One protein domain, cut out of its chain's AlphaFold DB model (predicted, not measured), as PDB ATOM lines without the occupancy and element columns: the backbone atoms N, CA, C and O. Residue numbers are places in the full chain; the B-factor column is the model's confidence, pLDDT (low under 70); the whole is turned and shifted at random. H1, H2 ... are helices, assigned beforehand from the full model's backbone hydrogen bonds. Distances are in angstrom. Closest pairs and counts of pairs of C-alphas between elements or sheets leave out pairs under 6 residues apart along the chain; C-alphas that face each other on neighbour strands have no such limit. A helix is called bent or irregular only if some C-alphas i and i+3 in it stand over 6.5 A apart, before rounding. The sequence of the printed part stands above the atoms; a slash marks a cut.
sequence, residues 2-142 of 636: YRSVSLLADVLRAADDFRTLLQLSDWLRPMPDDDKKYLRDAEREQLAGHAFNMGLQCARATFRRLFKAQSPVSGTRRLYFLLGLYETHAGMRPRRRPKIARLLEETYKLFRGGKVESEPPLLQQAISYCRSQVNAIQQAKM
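AT A GLANCE: This is residues 2 to 142 of the 636 residues of an uncharacterized protein of Amphibalanus amphitrite (UniProt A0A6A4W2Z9). Five helices, H1 to H5, form a long, staggered up-and-down bundle, each running against the one before: H1 and H2 pack on the long H3 towards one end, and H4 and H5 pair at the other. H6 crosses H4 and H5, and its residues 135 to 142 stick out. The printed part has 141 residues with six named helices, H1 to H6 in order, and no named strand: all helix. It is only just compact, close to loose, with a radius of gyration of the C-alphas of 16.9 A, and spans 53 by 34 by 30 A.

IN THESE COORDINATES: Find C-alpha 2 at (260.872, 248.794, 353.922), where H1, residues 2 to 14, begins. Next come H2, residues 18 to 27, and H3, residues 41 to 66, 37.0 A long. H4 is residues 75 to 91, 24.2 A; H5 is residues 94 to 111, 24.9 A, irregular, with C-alphas 95 and 98 7.5 A apart, and has a kink of 30 degrees near residue 101. H6, residues 122 to 142, runs 30.5 A to C-alpha 142 at (287.934, 236.470, 323.987).

HOW THE PARTS SIT: In the bundle, look at hairpin H2 and H3: their closest C-alphas, Ser 25 and Ala 48, are 4.3 A apart, and H3 touches H2 with residues 47 to 59 alone. H1 touches H3, closest at C-alphas Ala 9 and Ala 51, 6.0 A. Hairpin H4 and H5 comes closest at C-alphas His 89 and Arg 97, 5.7 A. H6 touches H5 with residues 122 to 126 alone, about perpendicular at 80 degrees, closest at C-alphas Leu 123 and Glu 105, 5.5 A. H1 and H6 are apart. Every O i to N i+4 pair is within hydrogen-bond range in H1, H3, H4 and H6, but 5 of 6 in H2 and 10 of 14 in H5.

THE WHOLE: The C-alphas farthest apart, Asp 35 and Lys 115, are 54.6 A apart. The printed part has no cut; the link from H2 to H3 is long, 13 residues. Look for pLDDT under 70 at residues 31 to 38, 69 to 73 and 114 to 118.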
ATOM      1  N   TYR A   2     260.113 247.541 353.678       85.38
ATOM      2  CA  TYR A   2     260.872 248.794 353.922       85.38
ATOM      3  C   TYR A   2     262.200 248.562 354.676       85.38
ATOM      4  O   TYR A   2     263.267 248.836 354.138       85.38
ATOM      5  N   ARG A   3     262.144 247.954 355.876       86.38
ATOM      6  CA  ARG A   3     263.338 247.676 356.703       86.38
ATOM      7  C   ARG A   3     264.404 246.837 355.984       86.38
ATOM      8  O   ARG A   3     265.581 247.122 356.154       86.38
ATOM      9  N   SER A   4     264.027 245.838 355.182       88.19
ATOM     10  CA  SER A   4     264.998 245.004 354.458       88.19
ATOM     11  C   SER A   4     265.680 245.757 353.311       88.19
ATOM     12  O   SER A   4     266.873 245.562 353.092       88.19
ATOM     13  N   VAL A   5     264.981 246.677 352.637       87.88
ATOM     14  CA  VAL A   5     265.592 247.572 351.636       87.88
ATOM     15  C   VAL A   5     266.529 248.593 352.294       87.88
ATOM     16  O   VAL A   5     267.615 248.833 351.771       87.88
ATOM     17  N   SER A   6     266.159 249.156 353.451       90.12
ATOM     18  CA  SER A   6     267.043 250.043 354.226       90.12
ATOM     19  C   SER A   6     268.316 249.322 354.680       90.12
ATOM     20  O   SER A   6     269.413 249.809 354.427       90.12
ATOM     21  N   LEU A   7     268.181 248.127 355.271       92.06
ATOM     22  CA  LEU A   7     269.319 247.306 355.700       92.06
ATOM     23  C   LEU A   7     270.233 246.934 354.525       92.06
ATOM     24  O   LEU A   7     271.449 247.007 354.666       92.06
ATOM     25  N   LEU A   8     269.677 246.606 353.353       91.06
ATOM     26  CA  LEU A   8     270.472 246.370 352.144       91.06
ATOM     27  C   LEU A   8     271.263 247.622 351.728       91.06
ATOM     28  O   LEU A   8     272.450 247.519 351.432       91.06
ATOM     29  N   ALA A   9     270.641 248.805 351.735       90.06
ATOM     30  CA  ALA A   9     271.330 250.054 351.409       90.06
ATOM     31  C   ALA A   9     272.457 250.383 352.410       90.06
ATOM     32  O   ALA A   9     273.515 250.863 352.000       90.06
ATOM     33  N   ASP A  10     272.275 250.081 353.698       91.25
ATOM     34  CA  ASP A  10     273.313 250.251 354.721       91.25
ATOM     35  C   ASP A  10     274.442 249.214 354.631       91.25
ATOM     36  O   ASP A  10     275.607 249.575 354.795       91.25
ATOM     37  N   VAL A  11     274.141 247.954 354.299       93.25
ATOM     38  CA  VAL A  11     275.161 246.921 354.039       93.25
ATOM     39  C   VAL A  11     275.988 247.274 352.799       93.25
ATOM     40  O   VAL A  11     277.216 247.224 352.855       93.25
ATOM     41  N   LEU A  12     275.352 247.713 351.709       90.00
ATOM     42  CA  LEU A  12     276.048 248.174 350.500       90.00
ATOM     43  C   LEU A  12     276.903 249.427 350.766       90.00
ATOM     44  O   LEU A  12     278.013 249.532 350.246       90.00
ATOM     45  N   ARG A  13     276.432 250.345 351.624       91.44
ATOM     46  CA  ARG A  13     277.212 251.498 352.109       91.44
ATOM     47  C   ARG A  13     278.425 251.064 352.933       91.44
ATOM     48  O   ARG A  13     279.500 251.630 352.759       91.44
ATOM     49  N   ALA A  14     278.274 250.072 353.810       87.94
ATOM     50  CA  ALA A  14     279.374 249.528 354.608       87.94
ATOM     51  C   ALA A  14     280.412 248.769 353.757       87.94
ATOM     52  O   ALA A  14     281.590 248.760 354.105       87.94
ATOM     53  N   ALA A  15     279.989 248.181 352.633       87.69
ATOM     54  CA  ALA A  15     280.857 247.523 351.655       87.69
ATOM     55  C   ALA A  15     281.516 248.483 350.635       87.69
ATOM     56  O   ALA A  15     282.333 248.039 349.833       87.69
ATOM     57  N   ASP A  16     281.169 249.780 350.644       84.62
ATOM     58  CA  ASP A  16     281.588 250.798 349.655       84.62
ATOM     59  C   ASP A  16     281.188 250.458 348.193       84.62
ATOM     60  O   ASP A  16     281.707 251.042 347.238       84.62
ATOM     61  N   ASP A  17     280.223 249.545 347.992       87.88
ATOM     62  CA  ASP A  17     279.689 249.186 346.669       87.88
ATOM     63  C   ASP A  17     278.668 250.229 346.198       87.88
ATOM     64  O   ASP A  17     277.452 250.015 346.138       87.88
ATOM     65  N   PHE A  18     279.195 251.395 345.825       90.56
ATOM     66  CA  PHE A  18     278.419 252.474 345.227       90.56
ATOM     67  C   PHE A  18     277.669 252.035 343.959       90.56
ATOM     68  O   PHE A  18     276.626 252.612 343.647       90.56
ATOM     69  N   ARG A  19     278.162 251.027 343.225       88.31
ATOM     70  CA  ARG A  19     277.576 250.586 341.956       88.31
ATOM     71  C   ARG A  19     276.252 249.871 342.194       88.31
ATOM     72  O   ARG A  19     275.234 250.305 341.654       88.31
ATOM     73  N   THR A  20     276.237 248.832 343.023       89.81
ATOM     74  CA  THR A  20     275.003 248.096 343.342       89.81
ATOM     75  C   THR A  20     274.015 248.983 344.102       89.81
ATOM     76  O   THR A  20     272.814 248.922 343.843       89.81
ATOM     77  N   LEU A  21     274.498 249.896 344.953       91.19
ATOM     78  CA  LEU A  21     273.658 250.861 345.676       91.19
ATOM     79  C   LEU A  21     272.968 251.868 344.721       91.19
ATOM     80  O   LEU A  21     271.789 252.194 344.885       91.19
ATOM     81  N   LEU A  22     273.658 252.311 343.662       89.69
ATOM     82  CA  LEU A  22     273.057 253.122 342.595       89.69
ATOM     83  C   LEU A  22     272.083 252.315 341.719       89.69
ATOM     84  O   LEU A  22     271.031 252.852 341.363       89.69
ATOM     85  N   GLN A  23     272.377 251.044 341.414       89.38
ATOM     86  CA  GLN A  23     271.465 250.151 340.679       89.38
ATOM     87  C   GLN A  23     270.165 249.895 341.472       89.38
ATOM     88  O   GLN A  23     269.073 250.089 340.932       89.38
ATOM     89  N   LEU A  24     270.264 249.612 342.777       89.44
ATOM     90  CA  LEU A  24     269.131 249.516 343.710       89.44
ATOM     91  C   LEU A  24     268.241 250.766 343.669       89.44
ATOM     92  O   LEU A  24     267.014 250.668 343.667       89.44
ATOM     93  N   SER A  25     268.851 251.948 343.557       89.50
ATOM     94  CA  SER A  25     268.122 253.216 343.480       89.50
ATOM     95  C   SER A  25     267.241 253.374 342.232       89.50
ATOM     96  O   SER A  25     266.370 254.250 342.222       89.50
ATOM     97  N   ASP A  26     267.446 252.562 341.187       86.62
ATOM     98  CA  ASP A  26     266.609 252.526 339.982       86.62
ATOM     99  C   ASP A  26     265.700 251.287 339.915       86.62
ATOM    100  O   ASP A  26     264.567 251.416 339.450       86.62
ATOM    101  N   TRP A  27     266.120 250.143 340.481       86.25
ATOM    102  CA  TRP A  27     265.270 248.955 340.693       86.25
ATOM    103  C   TRP A  27     264.060 249.220 341.599       86.25
ATOM    104  O   TRP A  27     263.016 248.606 341.416       86.25
ATOM    105  N   LEU A  28     264.163 250.156 342.548       84.56
ATOM    106  CA  LEU A  28     263.060 250.537 343.444       84.56
ATOM    107  C   LEU A  28     261.987 251.433 342.790       84.56
ATOM    108  O   LEU A  28     261.032 251.814 343.466       84.56
ATOM    109  N   ARG A  29     262.152 251.811 341.513       74.50
ATOM    110  CA  ARG A  29     261.347 252.842 340.829       74.50
ATOM    111  C   ARG A  29     260.475 252.421 339.626       74.50
ATOM    112  O   ARG A  29     259.778 253.298 339.114       74.50
ATOM    113  N   PRO A  30     260.468 251.181 339.096       78.38
ATOM    114  CA  PRO A  30     259.317 250.695 338.341       78.38
ATOM    115  C   PRO A  30     258.096 250.638 339.266       78.38
ATOM    116  O   PRO A  30     258.228 250.338 340.454       78.38
ATOM    117  N   MET A  31     256.910 250.885 338.717       59.62
ATOM    118  CA  MET A  31     255.684 250.429 339.367       59.62
ATOM    119  C   MET A  31     255.668 248.897 339.249       59.62
ATOM    120  O   MET A  31     255.773 248.411 338.121       59.62
ATOM    121  N   PRO A  32     255.605 248.126 340.349       64.44
ATOM    122  CA  PRO A  32     255.213 246.729 340.250       64.44
ATOM    123  C   PRO A  32     253.737 246.661 339.850       64.44
ATOM    124  O   PRO A  32     252.981 247.589 340.147       64.44
ATOM    125  N   ASP A  33     253.342 245.548 339.235       61.41
ATOM    126  CA  ASP A  33     251.939 245.193 338.999       61.41
ATOM    127  C   ASP A  33     251.116 245.405 340.287       61.41
ATOM    128  O   ASP A  33     251.615 245.120 341.382       61.41
ATOM    129  N   ASP A  34     249.878 245.899 340.186       60.00
ATOM    130  CA  ASP A  34     249.102 246.296 341.374       60.00
ATOM    131  C   ASP A  34     248.864 245.128 342.354       60.00
ATOM    132  O   ASP A  34     248.951 245.320 343.570       60.00
ATOM    133  N   ASP A  35     248.744 243.897 341.843       56.34
ATOM    134  CA  ASP A  35     248.670 242.645 342.622       56.34
ATOM    135  C   ASP A  35     249.947 242.328 343.439       56.34
ATOM    136  O   ASP A  35     249.976 241.391 344.237       56.34
ATOM    137  N   LYS A  36     251.041 243.075 343.233       62.66
ATOM    138  CA  LYS A  36     252.387 242.830 343.795       62.66
ATOM    139  C   LYS A  36     252.935 244.059 344.534       62.66
ATOM    140  O   LYS A  36     254.149 244.278 344.618       62.66
ATOM    141  N   LYS A  37     252.054 244.896 345.089       65.56
ATOM    142  CA  LYS A  37     252.389 246.196 345.699       65.56
ATOM    143  C   LYS A  37     252.992 246.100 347.117       65.56
ATOM    144  O   LYS A  37     252.501 246.700 348.065       65.56
ATOM    145  N   TYR A  38     254.134 245.419 347.260       68.56
ATOM    146  CA  TYR A  38     254.831 245.168 348.544       68.56
ATOM    147  C   TYR A  38     255.402 246.405 349.289       68.56
ATOM    148  O   TYR A  38     255.998 246.266 350.362       68.56
ATOM    149  N   LEU A  39     255.272 247.604 348.716       73.94
ATOM    150  CA  LEU A  39     255.563 248.915 349.316       73.94
ATOM    151  C   LEU A  39     254.578 249.947 348.751       73.94
ATOM    152  O   LEU A  39     254.074 249.770 347.636       73.94
ATOM    153  N   ARG A  40     254.380 251.063 349.460       81.12
ATOM    154  CA  ARG A  40     253.658 252.234 348.938       81.12
ATOM    155  C   ARG A  40     254.546 253.047 347.988       81.12
ATOM    156  O   ARG A  40     255.769 253.041 348.103       81.12
ATOM    157  N   ASP A  41     253.939 253.786 347.062       79.81
ATOM    158  CA  ASP A  41     254.670 254.535 346.024       79.81
ATOM    159  C   ASP A  41     255.563 255.643 346.608       79.81
ATOM    160  O   ASP A  41     256.710 255.814 346.194       79.81
ATOM    161  N   ALA A  42     255.076 256.330 347.646       82.25
ATOM    162  CA  ALA A  42     255.856 257.310 348.400       82.25
ATOM    163  C   ALA A  42     257.082 256.679 349.088       82.25
ATOM    164  O   ALA A  42     258.169 257.251 349.053       82.25
ATOM    165  N   GLU A  43     256.936 255.480 349.662       86.12
ATOM    166  CA  GLU A  43     258.039 254.740 350.291       86.12
ATOM    167  C   GLU A  43     259.064 254.279 349.249       86.12
ATOM    168  O   GLU A  43     260.266 254.359 349.501       86.12
ATOM    169  N   ARG A  44     258.602 253.845 348.065       86.12
ATOM    170  CA  ARG A  44     259.462 253.506 346.921       86.12
ATOM    171  C   ARG A  44     260.309 254.694 346.475       86.12
ATOM    172  O   ARG A  44     261.529 254.558 346.432       86.12
ATOM    173  N   GLU A  45     259.717 255.858 346.188       87.19
ATOM    174  CA  GLU A  45     260.504 257.021 345.741       87.19
ATOM    175  C   GLU A  45     261.403 257.572 346.860       87.19
ATOM    176  O   GLU A  45     262.537 257.965 346.581       87.19
ATOM    177  N   GLN A  46     260.966 257.535 348.128       89.69
ATOM    178  CA  GLN A  46     261.813 257.894 349.272       89.69
ATOM    179  C   GLN A  46     263.033 256.974 349.398       89.69
ATOM    180  O   GLN A  46     264.158 257.472 349.452       89.69
ATOM    181  N   LEU A  47     262.849 255.647 349.389       90.38
ATOM    182  CA  LEU A  47     263.957 254.684 349.446       90.38
ATOM    183  C   LEU A  47     264.854 254.788 348.207       90.38
ATOM    184  O   LEU A  47     266.076 254.820 348.340       90.38
ATOM    185  N   ALA A  48     264.274 254.929 347.013       90.25
ATOM    186  CA  ALA A  48     265.021 255.155 345.781       90.25
ATOM    187  C   ALA A  48     265.843 256.454 345.842       90.25
ATOM    188  O   ALA A  48     266.969 256.495 345.348       90.25
ATOM    189  N   GLY A  49     265.302 257.536 346.405       90.50
ATOM    190  CA  GLY A  49     266.010 258.804 346.601       90.50
ATOM    191  C   GLY A  49     267.123 258.710 347.648       90.50
ATOM    192  O   GLY A  49     268.232 259.191 347.413       90.50
ATOM    193  N   HIS A  50     266.850 258.046 348.774       92.50
ATOM    194  CA  HIS A  50     267.802 257.817 349.860       92.50
ATOM    195  C   HIS A  50     268.991 256.967 349.391       92.50
ATOM    196  O   HIS A  50     270.128 257.434 349.455       92.50
ATOM    197  N   ALA A  51     268.721 255.799 348.796       92.38
ATOM    198  CA  ALA A  51     269.729 254.922 348.204       92.38
ATOM    199  C   ALA A  51     270.598 255.671 347.180       92.38
ATOM    200  O   ALA A  51     271.820 255.655 347.273       92.38
ATOM    201  N   PHE A  52     270.000 256.427 346.254       92.25
ATOM    202  CA  PHE A  52     270.781 257.196 345.278       92.25
ATOM    203  C   PHE A  52     271.746 258.201 345.930       92.25
ATOM    204  O   PHE A  52     272.896 258.326 345.505       92.25
ATOM    205  N   ASN A  53     271.301 258.904 346.975       93.00
ATOM    206  CA  ASN A  53     272.154 259.847 347.695       93.00
ATOM    207  C   ASN A  53     273.268 259.128 348.480       93.00
ATOM    208  O   ASN A  53     274.401 259.607 348.459       93.00
ATOM    209  N   MET A  54     272.991 257.971 349.099       90.94
ATOM    210  CA  MET A  54     274.014 257.127 349.742       90.94
ATOM    211  C   MET A  54     275.048 256.627 348.725       90.94
ATOM    212  O   MET A  54     276.244 256.773 348.956       90.94
ATOM    213  N   GLY A  55     274.613 256.105 347.574       91.94
ATOM    214  CA  GLY A  55     275.501 255.623 346.511       91.94
ATOM    215  C   GLY A  55     276.404 256.730 345.956       91.94
ATOM    216  O   GLY A  55     277.610 256.536 345.821       91.94
ATOM    217  N   LEU A  56     275.859 257.931 345.732       92.12
ATOM    218  CA  LEU A  56     276.648 259.094 345.312       92.12
ATOM    219  C   LEU A  56     277.619 259.585 346.407       92.12
ATOM    220  O   LEU A  56     278.704 260.070 346.088       92.12
ATOM    221  N   GLN A  57     277.260 259.460 347.690       92.56
ATOM    222  CA  GLN A  57     278.166 259.746 348.809       92.56
ATOM    223  C   GLN A  57     279.302 258.719 348.905       92.56
ATOM    224  O   GLN A  57     280.448 259.135 349.075       92.56
ATOM    225  N   CYS A  58     279.006 257.424 348.730       92.56
ATOM    226  CA  CYS A  58     280.009 256.356 348.667       92.56
ATOM    227  C   CYS A  58     280.975 256.626 347.513       92.56
ATOM    228  O   CYS A  58     282.144 256.877 347.773       92.56
ATOM    229  N   ALA A  59     280.484 256.783 346.277       91.62
ATOM    230  CA  ALA A  59     281.321 257.087 345.111       91.62
ATOM    231  C   ALA A  59     282.229 258.321 345.316       91.62
ATOM    232  O   ALA A  59     283.395 258.317 344.923       91.62
ATOM    233  N   ARG A  60     281.736 259.372 345.989       92.62
ATOM    234  CA  ARG A  60     282.528 260.563 346.361       92.62
ATOM    235  C   ARG A  60     283.522 260.326 347.504       92.62
ATOM    236  O   ARG A  60     284.475 261.094 347.644       92.62
ATOM    237  N   ALA A  61     283.316 259.325 348.354       91.06
ATOM    238  CA  ALA A  61     284.293 258.868 349.338       91.06
ATOM    239  C   ALA A  61     285.354 257.968 348.679       91.06
ATOM    240  O   ALA A  61     286.545 258.212 348.874       91.06
ATOM    241  N   THR A  62     284.946 257.022 347.827       89.56
ATOM    242  CA  THR A  62     285.843 256.173 347.034       89.56
ATOM    243  C   THR A  62     286.753 257.032 346.150       89.56
ATOM    244  O   THR A  62     287.970 256.895 346.233       89.56
ATOM    245  N   PHE A  63     286.208 258.005 345.404       90.69
ATOM    246  CA  PHE A  63     286.980 258.985 344.622       90.69
ATOM    247  C   PHE A  63     288.045 259.695 345.475       90.69
ATOM    248  O   PHE A  63     289.231 259.653 345.151       90.69
ATOM    249  N   ARG A  64     287.651 260.272 346.621       89.62
ATOM    250  CA  ARG A  64     288.581 260.953 347.541       89.62
ATOM    251  C   ARG A  64     289.634 260.020 348.150       89.62
ATOM    252  O   ARG A  64     290.710 260.500 348.491       89.62
ATOM    253  N   ARG A  65     289.374 258.713 348.268       87.62
ATOM    254  CA  ARG A  65     290.368 257.709 348.697       87.62
ATOM    255  C   ARG A  65     291.333 257.344 347.561       87.62
ATOM    256  O   ARG A  65     292.538 257.266 347.778       87.62
ATOM    257  N   LEU A  66     290.812 257.147 346.349       85.44
ATOM    258  CA  LEU A  66     291.570 256.710 345.171       85.44
ATOM    259  C   LEU A  66     292.471 257.810 344.587       85.44
ATOM    260  O   LEU A  66     293.559 257.493 344.107       85.44
ATOM    261  N   PHE A  67     292.053 259.078 344.653       83.56
ATOM    262  CA  PHE A  67     292.725 260.221 344.016       83.56
ATOM    263  C   PHE A  67     293.347 261.233 345.001       83.56
ATOM    264  O   PHE A  67     293.723 262.333 344.600       83.56
ATOM    265  N   LYS A  68     293.505 260.887 346.289       83.94
ATOM    266  CA  LYS A  68     294.309 261.702 347.220       83.94
ATOM    267  C   LYS A  68     295.779 261.706 346.773       83.94
ATOM    268  O   LYS A  68     296.293 260.660 346.390       83.94
ATOM    269  N   ALA A  69     296.456 262.851 346.885       62.00
ATOM    270  CA  ALA A  69     297.768 263.135 346.278       62.00
ATOM    271  C   ALA A  69     298.948 262.204 346.654       62.00
ATOM    272  O   ALA A  69     300.002 262.294 346.039       62.00
ATOM    273  N   GLN A  70     298.787 261.312 347.636       58.59
ATOM    274  CA  GLN A  70     299.794 260.327 348.058       58.59
ATOM    275  C   GLN A  70     299.259 258.880 348.035       58.59
ATOM    276  O   GLN A  70     299.814 258.008 348.695       58.59
ATOM    277  N   SER A  71     298.146 258.591 347.345       59.28
ATOM    278  CA  SER A  71     297.601 257.227 347.345       59.28
ATOM    279  C   SER A  71     298.490 256.289 346.494       59.28
ATOM    280  O   SER A  71     298.628 256.523 345.288       59.28
ATOM    281  N   PRO A  72     299.054 255.193 347.052       58.88
ATOM    282  CA  PRO A  72     299.862 254.211 346.310       58.88
ATOM    283  C   PRO A  72     298.966 253.258 345.492       58.88
ATOM    284  O   PRO A  72     299.202 252.058 345.367       58.88
ATOM    285  N   VAL A  73     297.846 253.780 344.997       67.81
ATOM    286  CA  VAL A  73     296.774 253.006 344.385       67.81
ATOM    287  C   VAL A  73     297.086 252.837 342.906       67.81
ATOM    288  O   VAL A  73     296.979 253.791 342.135       67.81
ATOM    289  N   SER A  74     297.430 251.603 342.527       75.56
ATOM    290  CA  SER A  74     297.667 251.201 341.137       75.56
ATOM    291  C   SER A  74     296.590 251.742 340.186       75.56
ATOM    292  O   SER A  74     295.390 251.698 340.490       75.56
ATOM    293  N   GLY A  75     297.031 252.218 339.015       81.88
ATOM    294  CA  GLY A  75     296.176 252.799 337.978       81.88
ATOM    295  C   GLY A  75     294.991 251.905 337.610       81.88
ATOM    296  O   GLY A  75     293.893 252.414 337.412       81.88
ATOM    297  N   THR A  76     295.161 250.582 337.664       85.25
ATOM    298  CA  THR A  76     294.108 249.579 337.449       85.25
ATOM    299  C   THR A  76     292.899 249.766 338.377       85.25
ATOM    300  O   THR A  76     291.759 249.682 337.927       85.25
ATOM    301  N   ARG A  77     293.102 250.098 339.664       85.88
ATOM    302  CA  ARG A  77     291.988 250.366 340.600       85.88
ATOM    303  C   ARG A  77     291.299 251.704 340.311       85.88
ATOM    304  O   ARG A  77     290.079 251.793 340.430       85.88
ATOM    305  N   ARG A  78     292.056 252.728 339.895       89.06
ATOM    306  CA  ARG A  78     291.494 254.019 339.451       89.06
ATOM    307  C   ARG A  78     290.697 253.859 338.141       89.06
ATOM    308  O   ARG A  78     289.639 254.469 338.002       89.06
ATOM    309  N   LEU A  79     291.152 252.985 337.239       89.25
ATOM    310  CA  LEU A  79     290.490 252.639 335.979       89.25
ATOM    311  C   LEU A  79     289.176 251.879 336.213       89.25
ATOM    312  O   LEU A  79     288.149 252.286 335.681       89.25
ATOM    313  N   TYR A  80     289.158 250.839 337.056       89.75
ATOM    314  CA  TYR A  80     287.910 250.131 337.383       89.75
ATOM    315  C   TYR A  80     286.863 251.038 338.048       89.75
ATOM    316  O   TYR A  80     285.673 250.906 337.767       89.75
ATOM    317  N   PHE A  81     287.285 251.998 338.877       91.19
ATOM    318  CA  PHE A  81     286.379 253.007 339.433       91.19
ATOM    319  C   PHE A  81     285.789 253.926 338.347       91.19
ATOM    320  O   PHE A  81     284.578 254.156 338.331       91.19
ATOM    321  N   LEU A  82     286.615 254.395 337.404       91.25
ATOM    322  CA  LEU A  82     286.174 255.187 336.250       91.25
ATOM    323  C   LEU A  82     285.169 254.411 335.375       91.25
ATOM    324  O   LEU A  82     284.119 254.952 335.027       91.25
ATOM    325  N   LEU A  83     285.439 253.132 335.083       91.00
ATOM    326  CA  LEU A  83     284.515 252.259 334.348       91.00
ATOM    327  C   LEU A  83     283.195 252.061 335.113       91.00
ATOM    328  O   LEU A  83     282.131 252.211 334.520       91.00
ATOM    329  N   GLY A  84     283.234 251.843 336.431       88.62
ATOM    330  CA  GLY A  84     282.025 251.729 337.258       88.62
ATOM    331  C   GLY A  84     281.155 252.997 337.258       88.62
ATOM    332  O   GLY A  84     279.921 252.907 337.251       88.62
ATOM    333  N   LEU A  85     281.769 254.186 337.202       91.75
ATOM    334  CA  LEU A  85     281.054 255.454 336.997       91.75
ATOM    335  C   LEU A  85     280.466 255.572 335.581       91.75
ATOM    336  O   LEU A  85     279.338 256.041 335.432       91.75
ATOM    337  N   TYR A  86     281.177 255.118 334.546       91.88
ATOM    338  CA  TYR A  86     280.649 255.080 333.178       91.88
ATOM    339  C   TYR A  86     279.453 254.122 333.040       91.88
ATOM    340  O   TYR A  86     278.409 254.508 332.515       91.88
ATOM    341  N   GLU A  87     279.561 252.898 333.559       88.62
ATOM    342  CA  GLU A  87     278.502 251.885 333.491       88.62
ATOM    343  C   GLU A  87     277.242 252.322 334.259       88.62
ATOM    344  O   GLU A  87     276.123 252.133 333.777       88.62
ATOM    345  N   THR A  88     277.399 252.963 335.424       86.50
ATOM    346  CA  THR A  88     276.261 253.544 336.162       86.50
ATOM    347  C   THR A  88     275.676 254.772 335.460       86.50
ATOM    348  O   THR A  88     274.453 254.908 335.405       86.50
ATOM    349  N   HIS A  89     276.499 255.636 334.854       86.31
ATOM    350  CA  HIS A  89     276.015 256.757 334.041       86.31
ATOM    351  C   HIS A  89     275.189 256.287 332.828       86.31
ATOM    352  O   HIS A  89     274.123 256.846 332.559       86.31
ATOM    353  N   ALA A  90     275.650 255.245 332.129       85.69
ATOM    354  CA  ALA A  90     274.963 254.664 330.980       85.69
ATOM    355  C   ALA A  90     273.641 253.976 331.376       85.69
ATOM    356  O   ALA A  90     272.605 254.239 330.761       85.69
ATOM    357  N   GLY A  91     273.663 253.140 332.422       80.19
ATOM    358  CA  GLY A  91     272.505 252.351 332.856       80.19
ATOM    359  C   GLY A  91     271.398 253.138 333.572       80.19
ATOM    360  O   GLY A  91     270.242 252.724 333.544       80.19
ATOM    361  N   MET A  92     271.699 254.276 334.209       78.75
ATOM    362  CA  MET A  92     270.678 255.058 334.924       78.75
ATOM    363  C   MET A  92     269.705 255.812 334.004       78.75
ATOM    364  O   MET A  92     270.036 256.199 332.882       78.75
ATOM    365  N   ARG A  93     268.521 256.149 334.539       76.81
ATOM    366  CA  ARG A  93     267.534 257.029 333.883       76.81
ATOM    367  C   ARG A  93     267.991 258.501 333.812       76.81
ATOM    368  O   ARG A  93     268.597 258.991 334.772       76.81
ATOM    369  N   PRO A  94     267.622 259.258 332.752       76.50
ATOM    370  CA  PRO A  94     268.099 260.627 332.504       76.50
ATOM    371  C   PRO A  94     268.037 261.588 333.700       76.50
ATOM    372  O   PRO A  94     269.029 262.250 333.992       76.50
ATOM    373  N   ARG A  95     266.927 261.599 334.458       80.50
ATOM    374  CA  ARG A  95     266.690 262.508 335.604       80.50
ATOM    375  C   ARG A  95     267.783 262.471 336.687       80.50
ATOM    376  O   ARG A  95     267.921 263.435 337.432       80.50
ATOM    377  N   ARG A  96     268.550 261.376 336.803       76.44
ATOM    378  CA  ARG A  96     269.631 261.234 337.802       76.44
ATOM    379  C   ARG A  96     271.045 261.230 337.191       76.44
ATOM    380  O   ARG A  96     272.004 261.454 337.929       76.44
ATOM    381  N   ARG A  97     271.187 261.078 335.862       83.56
ATOM    382  CA  ARG A  97     272.482 261.092 335.140       83.56
ATOM    383  C   ARG A  97     273.396 262.290 335.446       83.56
ATOM    384  O   ARG A  97     274.563 262.021 335.726       83.56
ATOM    385  N   PRO A  98     272.953 263.570 335.468       87.25
ATOM    386  CA  PRO A  98     273.885 264.706 335.558       87.25
ATOM    387  C   PRO A  98     274.737 264.725 336.838       87.25
ATOM    388  O   PRO A  98     275.870 265.198 336.818       87.25
ATOM    389  N   LYS A  99     274.240 264.155 337.945       88.31
ATOM    390  CA  LYS A  99     275.007 264.036 339.197       88.31
ATOM    391  C   LYS A  99     276.152 263.016 339.112       88.31
ATOM    392  O   LYS A  99     277.148 263.197 339.804       88.31
ATOM    393  N   ILE A 100     276.024 261.979 338.278       88.88
ATOM    394  CA  ILE A 100     277.119 261.036 337.985       88.88
ATOM    395  C   ILE A 100     278.009 261.585 336.867       88.88
ATOM    396  O   ILE A 100     279.221 261.473 336.978       88.88
ATOM    397  N   ALA A 101     277.439 262.243 335.852       89.75
ATOM    398  CA  ALA A 101     278.197 262.873 334.769       89.75
ATOM    399  C   ALA A 101     279.286 263.826 335.297       89.75
ATOM    400  O   ALA A 101     280.444 263.678 334.927       89.75
ATOM    401  N   ARG A 102     278.955 264.710 336.252       91.69
ATOM    402  CA  ARG A 102     279.953 265.580 336.905       91.69
ATOM    403  C   ARG A 102     281.053 264.804 337.635       91.69
ATOM    404  O   ARG A 102     282.223 265.126 337.479       91.69
ATOM    405  N   LEU A 103     280.705 263.745 338.369       91.38
ATOM    406  CA  LEU A 103     281.698 262.912 339.057       91.38
ATOM    407  C   LEU A 103     282.578 262.120 338.067       91.38
ATOM    408  O   LEU A 103     283.754 261.893 338.338       91.38
ATOM    409  N   LEU A 104     282.032 261.730 336.910       92.00
ATOM    410  CA  LEU A 104     282.759 261.083 335.816       92.00
ATOM    411  C   LEU A 104     283.714 262.068 335.113       92.00
ATOM    412  O   LEU A 104     284.864 261.711 334.874       92.00
ATOM    413  N   GLU A 105     283.283 263.309 334.858       91.25
ATOM    414  CA  GLU A 105     284.130 264.407 334.358       91.25
ATOM    415  C   GLU A 105     285.301 264.704 335.316       91.25
ATOM    416  O   GLU A 105     286.454 264.758 334.888       91.25
ATOM    417  N   GLU A 106     285.018 264.859 336.616       90.12
ATOM    418  CA  GLU A 106     286.021 265.057 337.675       90.12
ATOM    419  C   GLU A 106     287.019 263.886 337.724       90.12
ATOM    420  O   GLU A 106     288.233 264.090 337.682       90.12
ATOM    421  N   THR A 107     286.514 262.647 337.740       90.38
ATOM    422  CA  THR A 107     287.346 261.434 337.798       90.38
ATOM    423  C   THR A 107     288.226 261.290 336.556       90.38
ATOM    424  O   THR A 107     289.408 260.979 336.686       90.38
ATOM    425  N   TYR A 108     287.695 261.558 335.360       90.25
ATOM    426  CA  TYR A 108     288.449 261.471 334.108       90.25
ATOM    427  C   TYR A 108     289.582 262.505 334.032       90.25
ATOM    428  O   TYR A 108     290.706 262.151 333.670       90.25
ATOM    429  N   LYS A 109     289.329 263.755 334.452       89.06
ATOM    430  CA  LYS A 109     290.351 264.817 334.509       89.06
ATOM    431  C   LYS A 109     291.539 264.439 335.390       89.06
ATOM    432  O   LYS A 109     292.685 264.603 334.971       89.06
ATOM    433  N   LEU A 110     291.274 263.918 336.592       87.19
ATOM    434  CA  LEU A 110     292.335 263.472 337.499       87.19
ATOM    435  C   LEU A 110     293.001 262.178 337.005       87.19
ATOM    436  O   LEU A 110     294.202 262.010 337.192       87.19
ATOM    437  N   PHE A 111     292.267 261.286 336.331       86.12
ATOM    438  CA  PHE A 111     292.822 260.055 335.762       86.12
ATOM    439  C   PHE A 111     293.798 260.312 334.601       86.12
ATOM    440  O   PHE A 111     294.833 259.655 334.533       86.12
ATOM    441  N   ARG A 112     293.528 261.295 333.725       84.19
ATOM    442  CA  ARG A 112     294.468 261.725 332.664       84.19
ATOM    443  C   ARG A 112     295.497 262.774 333.112       84.19
ATOM    444  O   ARG A 112     296.242 263.281 332.277       84.19
ATOM    445  N   GLY A 113     295.557 263.108 334.403       76.88
ATOM    446  CA  GLY A 113     296.550 264.045 334.943       76.88
ATOM    447  C   GLY A 113     296.474 265.447 334.328       76.88
ATOM    448  O   GLY A 113     297.506 266.046 334.047       76.88
ATOM    449  N   GLY A 114     295.268 265.950 334.048       66.94
ATOM    450  CA  GLY A 114     295.060 267.292 333.490       66.94
ATOM    451  C   GLY A 114     295.349 267.456 331.990       66.94
ATOM    452  O   GLY A 114     294.936 268.463 331.423       66.94
ATOM    453  N   LYS A 115     295.960 266.470 331.314       63.81
ATOM    454  CA  LYS A 115     296.100 266.448 329.845       63.81
ATOM    455  C   LYS A 115     294.757 266.103 329.192       63.81
ATOM    456  O   LYS A 115     294.474 264.936 328.910       63.81
ATOM    457  N   VAL A 116     293.911 267.117 329.023       67.12
ATOM    458  CA  VAL A 116     292.529 266.991 328.544       67.12
ATOM    459  C   VAL A 116     292.262 268.075 327.501       67.12
ATOM    460  O   VAL A 116     292.450 269.257 327.781       67.12
ATOM    461  N   GLU A 117     291.853 267.670 326.301       66.81
ATOM    462  CA  GLU A 117     291.534 268.587 325.202       66.81
ATOM    463  C   GLU A 117     290.228 269.353 325.484       66.81
ATOM    464  O   GLU A 117     289.322 268.841 326.146       66.81
ATOM    465  N   SER A 118     290.138 270.604 325.016       68.75
ATOM    466  CA  SER A 118     288.970 271.469 325.281       68.75
ATOM    467  C   SER A 118     287.762 271.160 324.386       68.75
ATOM    468  O   SER A 118     286.640 271.525 324.728       68.75
ATOM    469  N   GLU A 119     288.007 270.488 323.265       75.88
ATOM    470  CA  GLU A 119     287.049 269.978 322.285       75.88
ATOM    471  C   GLU A 119     287.459 268.521 322.004       75.88
ATOM    472  O   GLU A 119     288.647 268.293 321.756       75.88
ATOM    473  N   PRO A 120     286.564 267.512 322.048       76.38
ATOM    474  CA  PRO A 120     285.124 267.562 322.335       76.38
ATOM    475  C   PRO A 120     284.803 267.747 323.835       76.38
ATOM    476  O   PRO A 120     285.681 267.589 324.684       76.38
ATOM    477  N   PRO A 121     283.529 267.987 324.215       85.44
ATOM    478  CA  PRO A 121     283.128 268.120 325.615       85.44
ATOM    479  C   PRO A 121     283.569 266.941 326.496       85.44
ATOM    480  O   PRO A 121     283.290 265.775 326.210       85.44
ATOM    481  N   LEU A 122     284.171 267.286 327.637       86.38
ATOM    482  CA  LEU A 122     284.778 266.421 328.662       86.38
ATOM    483  C   LEU A 122     284.033 265.102 328.941       86.38
ATOM    484  O   LEU A 122     284.648 264.041 329.041       86.38
ATOM    485  N   LEU A 123     282.702 265.160 329.060       87.31
ATOM    486  CA  LEU A 123     281.858 263.991 329.316       87.31
ATOM    487  C   LEU A 123     281.874 262.992 328.147       87.31
ATOM    488  O   LEU A 123     281.920 261.787 328.380       87.31
ATOM    489  N   GLN A 124     281.867 263.473 326.900       89.06
ATOM    490  CA  GLN A 124     281.981 262.621 325.712       89.06
ATOM    491  C   GLN A 124     283.388 262.039 325.577       89.06
ATOM    492  O   GLN A 124     283.519 260.868 325.228       89.06
ATOM    493  N   GLN A 125     284.432 262.800 325.921       88.94
ATOM    494  CA  GLN A 125     285.799 262.278 325.925       88.94
ATOM    495  C   GLN A 125     285.964 261.143 326.956       88.94
ATOM    496  O   GLN A 125     286.481 260.072 326.630       88.94
ATOM    497  N   ALA A 126     285.420 261.326 328.166       88.50
ATOM    498  CA  ALA A 126     285.368 260.293 329.201       88.50
ATOM    499  C   ALA A 126     284.552 259.060 328.764       88.50
ATOM    500  O   ALA A 126     284.999 257.927 328.950       88.50
ATOM    501  N   ILE A 127     283.380 259.261 328.146       90.75
ATOM    502  CA  ILE A 127     282.528 258.187 327.604       90.75
ATOM    503  C   ILE A 127     283.244 257.406 326.497       90.75
ATOM    504  O   ILE A 127     283.222 256.176 326.517       90.75
ATOM    505  N   SER A 128     283.892 258.093 325.554       89.25
ATOM    506  CA  SER A 128     284.632 257.472 324.449       89.25
ATOM    507  C   SER A 128     285.794 256.623 324.969       89.25
ATOM    508  O   SER A 128     285.905 255.444 324.632       89.25
ATOM    509  N   TYR A 129     286.583 257.173 325.899       90.94
ATOM    510  CA  TYR A 129     287.666 256.448 326.562       90.94
ATOM    511  C   TYR A 129     287.170 255.195 327.301       90.94
ATOM    512  O   TYR A 129     287.730 254.112 327.133       90.94
ATOM    513  N   CYS A 130     286.085 255.305 328.076       90.81
ATOM    514  CA  CYS A 130     285.532 254.158 328.798       90.81
ATOM    515  C   CYS A 130     284.964 253.088 327.852       90.81
ATOM    516  O   CYS A 130     285.121 251.903 328.127       90.81
ATOM    517  N   ARG A 131     284.357 253.477 326.720       92.06
ATOM    518  CA  ARG A 131     283.903 252.540 325.675       92.06
ATOM    519  C   ARG A 131     285.067 251.795 325.031       92.06
ATOM    520  O   ARG A 131     285.012 250.574 324.932       92.06
ATOM    521  N   SER A 132     286.122 252.514 324.647       91.94
ATOM    522  CA  SER A 132     287.350 251.923 324.105       91.94
ATOM    523  C   SER A 132     287.948 250.898 325.077       91.94
ATOM    524  O   SER A 132     288.181 249.755 324.688       91.94
ATOM    525  N   GLN A 133     288.076 251.251 326.361       89.75
ATOM    526  CA  GLN A 133     288.601 250.347 327.390       89.75
ATOM    527  C   GLN A 133     287.704 249.128 327.655       89.75
ATOM    528  O   GLN A 133     288.211 248.017 327.788       89.75
ATOM    529  N   VAL A 134     286.376 249.292 327.701       89.12
ATOM    530  CA  VAL A 134     285.443 248.157 327.843       89.12
ATOM    531  C   VAL A 134     285.565 247.197 326.655       89.12
ATOM    532  O   VAL A 134     285.626 245.986 326.863       89.12
ATOM    533  N   ASN A 135     285.675 247.719 325.431       90.38
ATOM    534  CA  ASN A 135     285.853 246.902 324.230       90.38
ATOM    535  C   ASN A 135     287.200 246.158 324.237       90.38
ATOM    536  O   ASN A 135     287.219 244.956 323.983       90.38
ATOM    537  N   ALA A 136     288.299 246.831 324.594       89.56
ATOM    538  CA  ALA A 136     289.626 246.218 324.688       89.56
ATOM    539  C   ALA A 136     289.676 245.101 325.749       89.56
ATOM    540  O   ALA A 136     290.163 244.004 325.480       89.56
ATOM    541  N   ILE A 137     289.089 245.330 326.932       86.94
ATOM    542  CA  ILE A 137     288.960 244.308 327.986       86.94
ATOM    543  C   ILE A 137     288.115 243.118 327.502       86.94
ATOM    544  O   ILE A 137     288.415 241.973 327.844       86.94
ATOM    545  N   GLN A 138     287.070 243.356 326.705       86.38
ATOM    546  CA  GLN A 138     286.237 242.285 326.160       86.38
ATOM    547  C   GLN A 138     286.962 241.473 325.071       86.38
ATOM    548  O   GLN A 138     286.847 240.249 325.061       86.38
ATOM    549  N   GLN A 139     287.748 242.122 324.208       85.75
ATOM    550  CA  GLN A 139     288.584 241.458 323.200       85.75
ATOM    551  C   GLN A 139     289.687 240.611 323.850       85.75
ATOM    552  O   GLN A 139     289.827 239.436 323.517       85.75
ATOM    553  N   ALA A 140     290.390 241.152 324.851       84.81
ATOM    554  CA  ALA A 140     291.395 240.407 325.613       84.81
ATOM    555  C   ALA A 140     290.800 239.159 326.294       84.81
ATOM    556  O   ALA A 140     291.416 238.097 326.288       84.81
ATOM    557  N   LYS A 141     289.566 239.238 326.816       81.12
ATOM    558  CA  LYS A 141     288.848 238.073 327.368       81.12
ATOM    559  C   LYS A 141     288.483 237.017 326.323       81.12
ATOM    560  O   LYS A 141     288.455 235.841 326.663       81.12
ATOM    561  N   MET A 142     288.193 237.414 325.082       77.50
ATOM    562  CA  MET A 142     287.934 236.470 323.987       77.50
ATOM    563  C   MET A 142     289.215 235.750 323.546       77.50
ATOM    564  O   MET A 142     289.168 234.563 323.245       77.50
TER     565      MET A 142